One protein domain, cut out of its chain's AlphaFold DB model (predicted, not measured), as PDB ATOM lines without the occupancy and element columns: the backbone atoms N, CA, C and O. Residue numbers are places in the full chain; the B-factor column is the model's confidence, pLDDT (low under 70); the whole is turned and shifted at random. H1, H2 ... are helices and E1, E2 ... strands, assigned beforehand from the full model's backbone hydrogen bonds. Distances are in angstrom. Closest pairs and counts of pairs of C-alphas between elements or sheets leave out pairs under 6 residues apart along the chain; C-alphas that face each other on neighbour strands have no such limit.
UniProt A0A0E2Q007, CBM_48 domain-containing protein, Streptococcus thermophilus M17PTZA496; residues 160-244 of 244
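AT A GLANCE: This is residues 160 to 244 of the 244 residues of the protein "CBM_48 domain-containing protein" of Streptococcus thermophilus M17PTZA496 (UniProt A0A0E2Q007). Little regular structure: mostly loops, with two short parallel strands, E1 and E2, side by side, three short helices between them in the chain, and a last stretch, residues 221 to 244, running out from E2 and folding back. The 85 printed residues, 23 in named elements, follow the order E1 H1 H2 H3 E2, class mixed. The outline is flat, 41 by 37 by 16 A, only just loose, close to compact; radius of gyration of the C-alphas 14.4 A.

HOW THE PARTS SIT: E1, residues 165 to 168, and E2, residues 217 to 220, are parallel neighbours at 26 degrees; N 168 and O 219, 2.9 A, are within hydrogen-bond range. H1, residues 172 to 175, and H2, residues 189 to 192, only just touch, with 3 pairs of C-alphas within 8 A, the closest Ser 174 and Gly 191, 6.2 A. H3, residues 206 to 212, is close but not clearly touching H2; closest C-alphas Ala 192 and Phe 207, 6.2 A. E1, H1 H2 H3, E2 form a strand-helix-strand unit, parallel neighbour strands with helices between. Every O i to N i+4 pair in H3 is within hydrogen-bond range; H1 and H2 are too short for one.

IN THESE COORDINATES: E1, 9.6 A long, begins at C-alpha 165 (299.981, 338.046, 378.116). H3 spans 10.1 A. E2, 9.5 A, ends at C-alpha 220 (298.415, 346.656, 383.063).

THE WHOLE: The C-alphas farthest apart, Cys 161 and Lys 232, are 47.0 A apart. The printed part has no cut; H1 to H2 and H2 to H3 are long links. No printed residue is under 70 in pLDDT.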
ATOM      1  N   ALA A 160     296.310 336.675 366.827       85.94
ATOM      2  CA  ALA A 160     296.033 336.960 368.235       85.94
ATOM      3  C   ALA A 160     296.358 335.773 369.164       85.94
ATOM      4  O   ALA A 160     296.833 336.000 370.274       85.94
ATOM      5  N   CYS A 161     296.218 334.524 368.698       88.44
ATOM      6  CA  CYS A 161     296.537 333.312 369.467       88.44
ATOM      7  C   CYS A 161     298.033 333.150 369.788       88.44
ATOM      8  O   CYS A 161     298.395 332.301 370.590       88.44
ATOM      9  N   SER A 162     298.912 333.951 369.178       87.81
ATOM     10  CA  SER A 162     300.348 333.973 369.506       87.81
ATOM     11  C   SER A 162     300.706 334.983 370.607       87.81
ATOM     12  O   SER A 162     301.882 335.276 370.844       87.81
ATOM     13  N   SER A 163     299.694 335.553 371.260       90.12
ATOM     14  CA  SER A 163     299.865 336.463 372.389       90.12
ATOM     15  C   SER A 163     300.084 335.672 373.671       90.12
ATOM     16  O   SER A 163     299.262 334.840 374.040       90.12
ATOM     17  N   VAL A 164     301.173 335.975 374.368       90.44
ATOM     18  CA  VAL A 164     301.462 335.492 375.717       90.44
ATOM     19  C   VAL A 164     301.429 336.715 376.623       90.44
ATOM     20  O   VAL A 164     302.334 337.555 376.600       90.44
ATOM     21  N   ILE A 165     300.323 336.847 377.351       92.56
ATOM     22  CA  ILE A 165     299.981 338.046 378.116       92.56
ATOM     23  C   ILE A 165     300.362 337.826 379.578       92.56
ATOM     24  O   ILE A 165     299.964 336.833 380.182       92.56
ATOM     25  N   CYS A 166     301.107 338.770 380.148       94.88
ATOM     26  CA  CYS A 166     301.300 338.881 381.589       94.88
ATOM     27  C   CYS A 166     300.437 340.027 382.116       94.88
ATOM     28  O   CYS A 166     300.653 341.182 381.746       94.88
ATOM     29  N   GLU A 167     299.451 339.713 382.953       96.50
ATOM     30  CA  GLU A 167     298.721 340.730 383.704       96.50
ATOM     31  C   GLU A 167     299.539 341.182 384.917       96.50
ATOM     32  O   GLU A 167     300.108 340.357 385.632       96.50
ATOM     33  N   MET A 168     299.610 342.494 385.152       95.12
ATOM     34  CA  MET A 168     300.301 343.038 386.319       95.12
ATOM     35  C   MET A 168     299.710 344.358 386.819       95.12
ATOM     36  O   MET A 168     299.251 345.208 386.054       95.12
ATOM     37  N   HIS A 169     299.841 344.565 388.125       96.12
ATOM     38  CA  HIS A 169     299.606 345.838 388.792       96.12
ATOM     39  C   HIS A 169     300.928 346.599 388.972       96.12
ATOM     40  O   HIS A 169     301.908 346.030 389.457       96.12
ATOM     41  N   ILE A 170     300.973 347.895 388.639       96.12
ATOM     42  CA  ILE A 170     302.207 348.708 388.740       96.12
ATOM     43  C   ILE A 170     302.759 348.731 390.171       96.12
ATOM     44  O   ILE A 170     303.978 348.666 390.365       96.12
ATOM     45  N   ARG A 171     301.872 348.804 391.173       95.12
ATOM     46  CA  ARG A 171     302.283 348.792 392.579       95.12
ATOM     47  C   ARG A 171     302.856 347.429 392.955       95.12
ATOM     48  O   ARG A 171     304.007 347.351 393.378       95.12
ATOM     49  N   ASP A 172     302.087 346.364 392.760       96.31
ATOM     50  CA  ASP A 172     302.421 345.037 393.302       96.31
ATOM     51  C   ASP A 172     303.680 344.458 392.684       96.31
ATOM     52  O   ASP A 172     304.491 343.851 393.379       96.31
ATOM     53  N   PHE A 173     303.905 344.760 391.409       96.56
ATOM     54  CA  PHE A 173     305.066 344.299 390.668       96.56
ATOM     55  C   PHE A 173     306.411 344.672 391.302       96.56
ATOM     56  O   PHE A 173     307.406 343.983 391.091       96.56
ATOM     57  N   SER A 174     306.474 345.768 392.066       96.75
ATOM     58  CA  SER A 174     307.745 346.262 392.610       96.75
ATOM     59  C   SER A 174     307.690 346.806 394.038       96.75
ATOM     60  O   SER A 174     308.711 347.281 394.530       96.75
ATOM     61  N   ILE A 175     306.541 346.769 394.724       96.38
ATOM     62  CA  ILE A 175     306.419 347.368 396.064       96.38
ATOM     63  C   ILE A 175     307.231 346.625 397.133       96.38
ATOM     64  O   ILE A 175     307.688 347.253 398.090       96.38
ATOM     65  N   SER A 176     307.438 345.313 396.959       96.38
ATOM     66  CA  SER A 176     308.182 344.480 397.910       96.38
ATOM     67  C   SER A 176     309.601 345.000 398.136       96.38
ATOM     68  O   SER A 176     310.286 345.438 397.203       96.38
ATOM     69  N   GLU A 177     310.082 344.888 399.373       95.94
ATOM     70  CA  GLU A 177     311.450 345.261 399.714       95.94
ATOM     71  C   GLU A 177     312.499 344.360 399.061       95.94
ATOM     72  O   GLU A 177     313.586 344.836 398.734       95.94
ATOM     73  N   THR A 178     312.131 343.111 398.775       96.19
ATOM     74  CA  THR A 178     312.973 342.100 398.120       96.19
ATOM     75  C   THR A 178     312.929 342.168 396.592       96.19
ATOM     76  O   THR A 178     313.577 341.372 395.916       96.19
ATOM     77  N   SER A 179     312.181 343.116 396.012       96.38
ATOM     78  CA  SER A 179     312.029 343.252 394.554       96.38
ATOM     79  C   SER A 179     313.324 343.616 393.822       96.38
ATOM     80  O   SER A 179     313.360 343.557 392.596       96.38
ATOM     81  N   GLY A 180     314.363 344.069 394.529       96.19
ATOM     82  CA  GLY A 180     315.575 344.622 393.916       96.19
ATOM     83  C   GLY A 180     315.402 346.015 393.303       96.19
ATOM     84  O   GLY A 180     316.374 346.622 392.854       96.19
ATOM     85  N   VAL A 181     314.180 346.563 393.290       97.50
ATOM     86  CA  VAL A 181     313.895 347.917 392.802       97.50
ATOM     87  C   VAL A 181     314.360 348.946 393.832       97.50
ATOM     88  O   VAL A 181     314.219 348.751 395.049       97.50
ATOM     89  N   LYS A 182     314.904 350.072 393.348       96.75
ATOM     90  CA  LYS A 182     315.366 351.178 394.197       96.75
ATOM     91  C   LYS A 182     314.230 351.619 395.115       96.75
ATOM     92  O   LYS A 182     313.127 351.866 394.637       96.75
ATOM     93  N   LYS A 183     314.503 351.799 396.412       96.12
ATOM     94  CA  LYS A 183     313.487 352.133 397.431       96.12
ATOM     95  C   LYS A 183     312.536 353.266 397.013       96.12
ATOM     96  O   LYS A 183     311.340 353.155 397.232       96.12
ATOM     97  N   SER A 184     313.046 354.316 396.362       96.25
ATOM     98  CA  SER A 184     312.252 355.464 395.885       96.25
ATOM     99  C   SER A 184     311.350 355.181 394.677       96.25
ATOM    100  O   SER A 184     310.525 356.021 394.336       96.25
ATOM    101  N   TYR A 185     311.545 354.059 393.981       97.06
ATOM    102  CA  TYR A 185     310.813 353.680 392.767       97.06
ATOM    103  C   TYR A 185     309.862 352.502 392.976       97.06
ATOM    104  O   TYR A 185     309.055 352.219 392.090       97.06
ATOM    105  N   ARG A 186     309.923 351.833 394.130       96.56
ATOM    106  CA  ARG A 186     309.054 350.702 394.464       96.56
ATOM    107  C   ARG A 186     307.580 351.088 394.344       96.56
ATOM    108  O   ARG A 186     307.144 352.088 394.907       96.56
ATOM    109  N   GLY A 187     306.836 350.295 393.582       95.25
ATOM    110  CA  GLY A 187     305.419 350.488 393.297       95.25
ATOM    111  C   GLY A 187     305.083 351.680 392.394       95.25
ATOM    112  O   GLY A 187     303.947 352.148 392.407       95.25
ATOM    113  N   THR A 188     306.052 352.197 391.631       95.69
ATOM    114  CA  THR A 188     305.864 353.322 390.699       95.69
ATOM    115  C   THR A 188     306.097 352.895 389.250       95.69
ATOM    116  O   THR A 188     306.748 351.881 388.988       95.69
ATOM    117  N   TYR A 189     305.666 353.720 388.290       95.50
ATOM    118  CA  TYR A 189     305.957 353.508 386.867       95.50
ATOM    119  C   TYR A 189     307.462 353.369 386.572       95.50
ATOM    120  O   TYR A 189     307.852 352.526 385.770       95.50
ATOM    121  N   LEU A 190     308.314 354.151 387.251       95.94
ATOM    122  CA  LEU A 190     309.771 354.066 387.083       95.94
ATOM    123  C   LEU A 190     310.349 352.769 387.659       95.94
ATOM    124  O   LEU A 190     311.324 352.250 387.123       95.94
ATOM    125  N   GLY A 191     309.747 352.236 388.725       96.62
ATOM    126  CA  GLY A 191     310.134 350.944 389.290       96.62
ATOM    127  C   GLY A 191     309.791 349.789 388.360       96.62
ATOM    128  O   GLY A 191     310.610 348.898 388.164       96.62
ATOM    129  N   ALA A 192     308.619 349.849 387.719       96.06
ATOM    130  CA  ALA A 192     308.166 348.825 386.783       96.06
ATOM    131  C   ALA A 192     309.063 348.685 385.538       96.06
ATOM    132  O   ALA A 192     309.146 347.598 384.972       96.06
ATOM    133  N   CYS A 193     309.758 349.751 385.125       93.94
ATOM    134  CA  CYS A 193     310.713 349.720 384.011       93.94
ATOM    135  C   CYS A 193     312.189 349.778 384.447       93.94
ATOM    136  O   CYS A 193     313.064 349.998 383.604       93.94
ATOM    137  N   GLN A 194     312.489 349.631 385.745       95.88
ATOM    138  CA  GLN A 194     313.869 349.616 386.224       95.88
ATOM    139  C   GLN A 194     314.582 348.363 385.693       95.88
ATOM    140  O   GLN A 194     314.084 347.250 385.826       95.88
ATOM    141  N   LYS A 195     315.758 348.562 385.089       94.56
ATOM    142  CA  LYS A 195     316.616 347.480 384.592       94.56
ATOM    143  C   LYS A 195     317.613 347.034 385.656       94.56
ATOM    144  O   LYS A 195     317.956 347.801 386.555       94.56
ATOM    145  N   VAL A 196     318.140 345.836 385.457       95.25
ATOM    146  CA  VAL A 196     319.173 345.167 386.245       95.25
ATOM    147  C   VAL A 196     318.763 345.070 387.712       95.25
ATOM    148  O   VAL A 196     319.465 345.525 388.613       95.25
ATOM    149  N   THR A 197     317.583 344.501 387.948       96.31
ATOM    150  CA  THR A 197     317.044 344.262 389.292       96.31
ATOM    151  C   THR A 197     317.212 342.801 389.687       96.31
ATOM    152  O   THR A 197     316.956 341.899 388.886       96.31
ATOM    153  N   LYS A 198     317.665 342.579 390.925       96.75
ATOM    154  CA  LYS A 198     317.846 341.252 391.515       96.75
ATOM    155  C   LYS A 198     317.365 341.225 392.961       96.75
ATOM    156  O   LYS A 198     317.463 342.242 393.645       96.75
ATOM    157  N   ASN A 199     316.879 340.077 393.417       95.06
ATOM    158  CA  ASN A 199     316.592 339.861 394.837       95.06
ATOM    159  C   ASN A 199     317.887 339.582 395.633       95.06
ATOM    160  O   ASN A 199     318.976 339.469 395.065       95.06
ATOM    161  N   ASP A 200     317.755 339.401 396.947       94.19
ATOM    162  CA  ASP A 200     318.889 339.147 397.853       94.19
ATOM    163  C   ASP A 200     319.599 337.802 397.599       94.19
ATOM    164  O   ASP A 200     320.720 337.595 398.055       94.19
ATOM    165  N   LYS A 201     318.970 336.887 396.848       95.50
ATOM    166  CA  LYS A 201     319.551 335.604 396.420       95.50
ATOM    167  C   LYS A 201     320.255 335.692 395.062       95.50
ATOM    168  O   LYS A 201     320.870 334.724 394.628       95.50
ATOM    169  N   GLY A 202     320.193 336.846 394.397       95.06
ATOM    170  CA  GLY A 202     320.779 337.069 393.078       95.06
ATOM    171  C   GLY A 202     319.874 336.697 391.900       95.06
ATOM    172  O   GLY A 202     320.315 336.845 390.754       95.06
ATOM    173  N   ASP A 203     318.627 336.280 392.148       96.25
ATOM    174  CA  ASP A 203     317.659 335.971 391.095       96.25
ATOM    175  C   ASP A 203     317.210 337.249 390.389       96.25
ATOM    176  O   ASP A 203     317.025 338.291 391.021       96.25
ATOM    177  N   VAL A 204     316.995 337.164 389.076       97.06
ATOM    178  CA  VAL A 204     316.495 338.280 388.262       97.06
ATOM    179  C   VAL A 204     315.040 338.583 388.627       97.06
ATOM    180  O   VAL A 204     314.204 337.685 388.667       97.06
ATOM    181  N   THR A 205     314.724 339.859 388.839       97.00
ATOM    182  CA  THR A 205     313.376 340.338 389.183       97.00
ATOM    183  C   THR A 205     312.903 341.422 388.213       97.00
ATOM    184  O   THR A 205     313.647 341.863 387.333       97.00
ATOM    185  N   GLY A 206     311.658 341.880 388.372       95.12
ATOM    186  CA  GLY A 206     311.162 343.091 387.719       95.12
ATOM    187  C   GLY A 206     311.141 343.002 386.191       95.12
ATOM    188  O   GLY A 206     310.768 341.980 385.611       95.12
ATOM    189  N   PHE A 207     311.510 344.098 385.526       94.81
ATOM    190  CA  PHE A 207     311.400 344.220 384.070       94.81
ATOM    191  C   PHE A 207     312.225 343.167 383.315       94.81
ATOM    192  O   PHE A 207     311.781 342.633 382.297       94.81
ATOM    193  N   ASP A 208     313.410 342.830 383.824       94.38
ATOM    194  CA  ASP A 208     314.272 341.832 383.189       94.38
ATOM    195  C   ASP A 208     313.718 340.414 383.343       94.38
ATOM    196  O   ASP A 208     313.863 339.607 382.426       94.38
ATOM    197  N   TYR A 209     313.018 340.128 384.446       95.00
ATOM    198  CA  TYR A 209     312.314 338.859 384.623       95.00
ATOM    199  C   TYR A 209     311.181 338.706 383.601       95.00
ATOM    200  O   TYR A 209     311.087 337.672 382.943       95.00
ATOM    201  N   LEU A 210     310.373 339.754 383.381       92.75
ATOM    202  CA  LEU A 210     309.328 339.731 382.345       92.75
ATOM    203  C   LEU A 210     309.903 339.432 380.957       92.75
ATOM    204  O   LEU A 210     309.334 338.644 380.200       92.75
ATOM    205  N   LYS A 211     311.050 340.039 380.633       90.44
ATOM    206  CA  LYS A 211     311.748 339.793 379.371       90.44
ATOM    207  C   LYS A 211     312.273 338.357 379.280       90.44
ATOM    208  O   LYS A 211     312.165 337.752 378.217       90.44
ATOM    209  N   LEU A 212     312.831 337.826 380.370       93.69
ATOM    210  CA  LEU A 212     313.365 336.463 380.441       93.69
ATOM    211  C   LEU A 212     312.272 335.408 380.225       93.69
ATOM    212  O   LEU A 212     312.500 334.438 379.510       93.69
ATOM    213  N   MET A 213     311.084 335.628 380.790       93.50
ATOM    214  CA  MET A 213     309.936 334.724 380.651       93.50
ATOM    215  C   MET A 213     309.347 334.681 379.232       93.50
ATOM    216  O   MET A 213     308.553 333.795 378.925       93.50
ATOM    217  N   GLY A 214     309.725 335.617 378.354       89.56
ATOM    218  CA  GLY A 214     309.312 335.608 376.950       89.56
ATOM    219  C   GLY A 214     307.905 336.154 376.688       89.56
ATOM    220  O   GLY A 214     307.368 335.935 375.600       89.56
ATOM    221  N   TYR A 215     307.308 336.884 377.637       90.06
ATOM    222  CA  TYR A 215     306.043 337.587 377.406       90.06
ATOM    223  C   TYR A 215     306.195 338.623 376.282       90.06
ATOM    224  O   TYR A 215     307.157 339.394 376.255       90.06
ATOM    225  N   ASN A 216     305.227 338.680 375.364       87.06
ATOM    226  CA  ASN A 216     305.188 339.683 374.291       87.06
ATOM    227  C   ASN A 216     304.140 340.783 374.531       87.06
ATOM    228  O   ASN A 216     304.189 341.817 373.859       87.06
ATOM    229  N   TYR A 217     303.247 340.595 375.509       90.88
ATOM    230  CA  TYR A 217     302.298 341.604 375.966       90.88
ATOM    231  C   TYR A 217     302.281 341.681 377.491       90.88
ATOM    232  O   TYR A 217     302.274 340.667 378.185       90.88
ATOM    233  N   VAL A 218     302.218 342.910 377.993       93.56
ATOM    234  CA  VAL A 218     301.932 343.206 379.396       93.56
ATOM    235  C   VAL A 218     300.573 343.889 379.446       93.56
ATOM    236  O   VAL A 218     300.392 344.943 378.832       93.56
ATOM    237  N   GLN A 219     299.626 343.281 380.151       95.75
ATOM    238  CA  GLN A 219     298.340 343.881 380.473       95.75
ATOM    239  C   GLN A 219     298.476 344.572 381.826       95.75
ATOM    240  O   GLN A 219     298.630 343.921 382.855       95.75
ATOM    241  N   LEU A 220     298.456 345.900 381.820       96.31
ATOM    242  CA  LEU A 220     298.415 346.656 383.063       96.31
ATOM    243  C   LEU A 220     296.976 346.684 383.576       96.31
ATOM    244  O   LEU A 220     296.062 347.009 382.816       96.31
ATOM    245  N   GLN A 221     296.806 346.406 384.866       95.50
ATOM    246  CA  GLN A 221     295.618 346.828 385.611       95.50
ATOM    247  C   GLN A 221     295.415 348.358 385.499       95.50
ATOM    248  O   GLN A 221     296.347 349.053 385.073       95.50
ATOM    249  N   PRO A 222     294.226 348.902 385.830       94.00
ATOM    250  CA  PRO A 222     293.878 350.306 385.606       94.00
ATOM    251  C   PRO A 222     294.991 351.331 385.895       94.00
ATOM    252  O   PRO A 222     295.490 351.464 387.010       94.00
ATOM    253  N   VAL A 223     295.371 352.094 384.861       93.06
ATOM    254  CA  VAL A 223     296.379 353.180 384.933       93.06
ATOM    255  C   VAL A 223     295.789 354.575 384.706       93.06
ATOM    256  O   VAL A 223     296.518 355.570 384.701       93.06
ATOM    257  N   PHE A 224     294.475 354.665 384.496       89.12
ATOM    258  CA  PHE A 224     293.763 355.941 384.492       89.12
ATOM    259  C   PHE A 224     293.653 356.502 385.920       89.12
ATOM    260  O   PHE A 224     293.839 355.783 386.906       89.12
ATOM    261  N   ASP A 225     293.402 357.812 386.038       85.50
ATOM    262  CA  ASP A 225     293.124 358.408 387.348       85.50
ATOM    263  C   ASP A 225     291.824 357.823 387.894       85.50
ATOM    264  O   ASP A 225     290.820 357.817 387.191       85.50
ATOM    265  N   HIS A 226     291.881 357.350 389.129       82.69
ATOM    266  CA  HIS A 226     290.795 356.699 389.843       82.69
ATOM    267  C   HIS A 226     290.725 357.260 391.265       82.69
ATOM    268  O   HIS A 226     291.597 358.037 391.694       82.69
ATOM    269  N   HIS A 227     289.682 356.902 392.003       81.75
ATOM    270  CA  HIS A 227     289.506 357.375 393.367       81.75
ATOM    271  C   HIS A 227     290.595 356.826 394.311       81.75
ATOM    272  O   HIS A 227     290.969 355.656 394.305       81.75
ATOM    273  N   LYS A 228     291.159 357.719 395.131       82.50
ATOM    274  CA  LYS A 228     292.304 357.424 396.001       82.50
ATOM    275  C   LYS A 228     291.927 357.643 397.451       82.50
ATOM    276  O   LYS A 228     291.570 358.756 397.837       82.50
ATOM    277  N   THR A 229     292.117 356.604 398.251       83.19
ATOM    278  CA  THR A 229     291.941 356.663 399.701       83.19
ATOM    279  C   THR A 229     293.302 356.777 400.370       83.19
ATOM    280  O   THR A 229     294.241 356.053 400.036       83.19
ATOM    281  N   TYR A 230     293.410 357.691 401.326       86.00
ATOM    282  CA  TYR A 230     294.621 357.913 402.104       86.00
ATOM    283  C   TYR A 230     294.353 357.569 403.563       86.00
ATOM    284  O   TYR A 230     293.244 357.782 404.055       86.00
ATOM    285  N   ASP A 231     295.357 357.030 404.250       87.19
ATOM    286  CA  ASP A 231     295.292 356.889 405.701       87.19
ATOM    287  C   ASP A 231     295.500 358.238 406.412       87.19
ATOM    288  O   ASP A 231     295.744 359.281 405.797       87.19
ATOM    289  N   LYS A 232     295.393 358.208 407.744       89.62
ATOM    290  CA  LYS A 232     295.576 359.375 408.620       89.62
ATOM    291  C   LYS A 232     296.953 360.043 408.487       89.62
ATOM    292  O   LYS A 232     297.075 361.220 408.811       89.62
ATOM    293  N   ASP A 233     297.955 359.311 408.002       88.81
ATOM    294  CA  ASP A 233     299.335 359.774 407.837       88.81
ATOM    295  C   ASP A 233     299.595 360.262 406.394       88.81
ATOM    296  O   ASP A 233     300.715 360.626 406.033       88.81
ATOM    297  N   GLY A 234     298.552 360.295 405.552       81.31
ATOM    298  CA  GLY A 234     298.613 360.761 404.167       81.31
ATOM    299  C   GLY A 234     299.203 359.738 403.194       81.31
ATOM    300  O   GLY A 234     299.553 360.096 402.065       81.31
ATOM    301  N   LYS A 235     299.324 358.466 403.589       83.06
ATOM    302  CA  LYS A 235     299.824 357.398 402.722       83.06
ATOM    303  C   LYS A 235     298.683 356.797 401.908       83.06
ATOM    304  O   LYS A 235     297.607 356.495 402.417       83.06
ATOM    305  N   LEU A 236     298.943 356.602 400.616       82.75
ATOM    306  CA  LEU A 236     297.990 356.011 399.682       82.75
ATOM    307  C   LEU A 236     297.720 354.538 400.034       82.75
ATOM    308  O   LEU A 236     298.626 353.690 399.989       82.75
ATOM    309  N   LEU A 237     296.462 354.231 400.336       86.25
ATOM    310  CA  LEU A 237     295.994 352.870 400.569       86.25
ATOM    311  C   LEU A 237     295.999 352.061 399.269       86.25
ATOM    312  O   LEU A 237     296.139 352.594 398.170       86.25
ATOM    313  N   TYR A 238     295.951 350.741 399.404       87.06
ATOM    314  CA  TYR A 238     295.883 349.859 398.247       87.06
ATOM    315  C   TYR A 238     294.500 349.941 397.588       87.06
ATOM    316  O   TYR A 238     293.492 349.927 398.290       87.06
ATOM    317  N   ASN A 239     294.475 350.019 396.259       85.06
ATOM    318  CA  ASN A 239     293.286 349.953 395.413       85.06
ATOM    319  C   ASN A 239     293.717 349.353 394.061       85.06
ATOM    320  O   ASN A 239     294.840 349.615 393.622       85.06
ATOM    321  N   TRP A 240     292.852 348.552 393.437       76.56
ATOM    322  CA  TRP A 240     293.050 348.028 392.081       76.56
ATOM    323  C   TRP A 240     292.797 349.080 390.992       76.56
ATOM    324  O   TRP A 240     293.370 348.978 389.910       76.56
ATOM    325  N   GLY A 241     292.001 350.112 391.295       80.75
ATOM    326  CA  GLY A 241     291.763 351.255 390.409       80.75
ATOM    327  C   GLY A 241     290.574 351.112 389.458       80.75
ATOM    328  O   GLY A 241     290.519 351.818 388.452       80.75
ATOM    329  N   ASP A 242     289.619 350.227 389.762       75.62
ATOM    330  CA  ASP A 242     288.384 350.018 388.983       75.62
ATOM    331  C   ASP A 242     287.305 351.107 389.213       75.62
ATOM    332  O   ASP A 242     286.146 350.950 388.831       75.62
ATOM    333  N   ASP A 243     287.681 352.229 389.827       81.75
ATOM    334  CA  ASP A 243     286.843 353.364 390.222       81.75
ATOM    335  C   ASP A 243     287.253 354.684 389.514       81.75
ATOM    336  O   ASP A 243     287.820 355.576 390.159       81.75
ATOM    337  N   PRO A 244     286.995 354.815 388.189       77.25
ATOM    338  CA  PRO A 244     287.394 355.963 387.351       77.25
ATOM    339  C   PRO A 244     286.748 357.319 387.702       77.25
ATOM    340  O   PRO A 244     285.595 357.348 388.188       77.25
TER     341      PRO A 244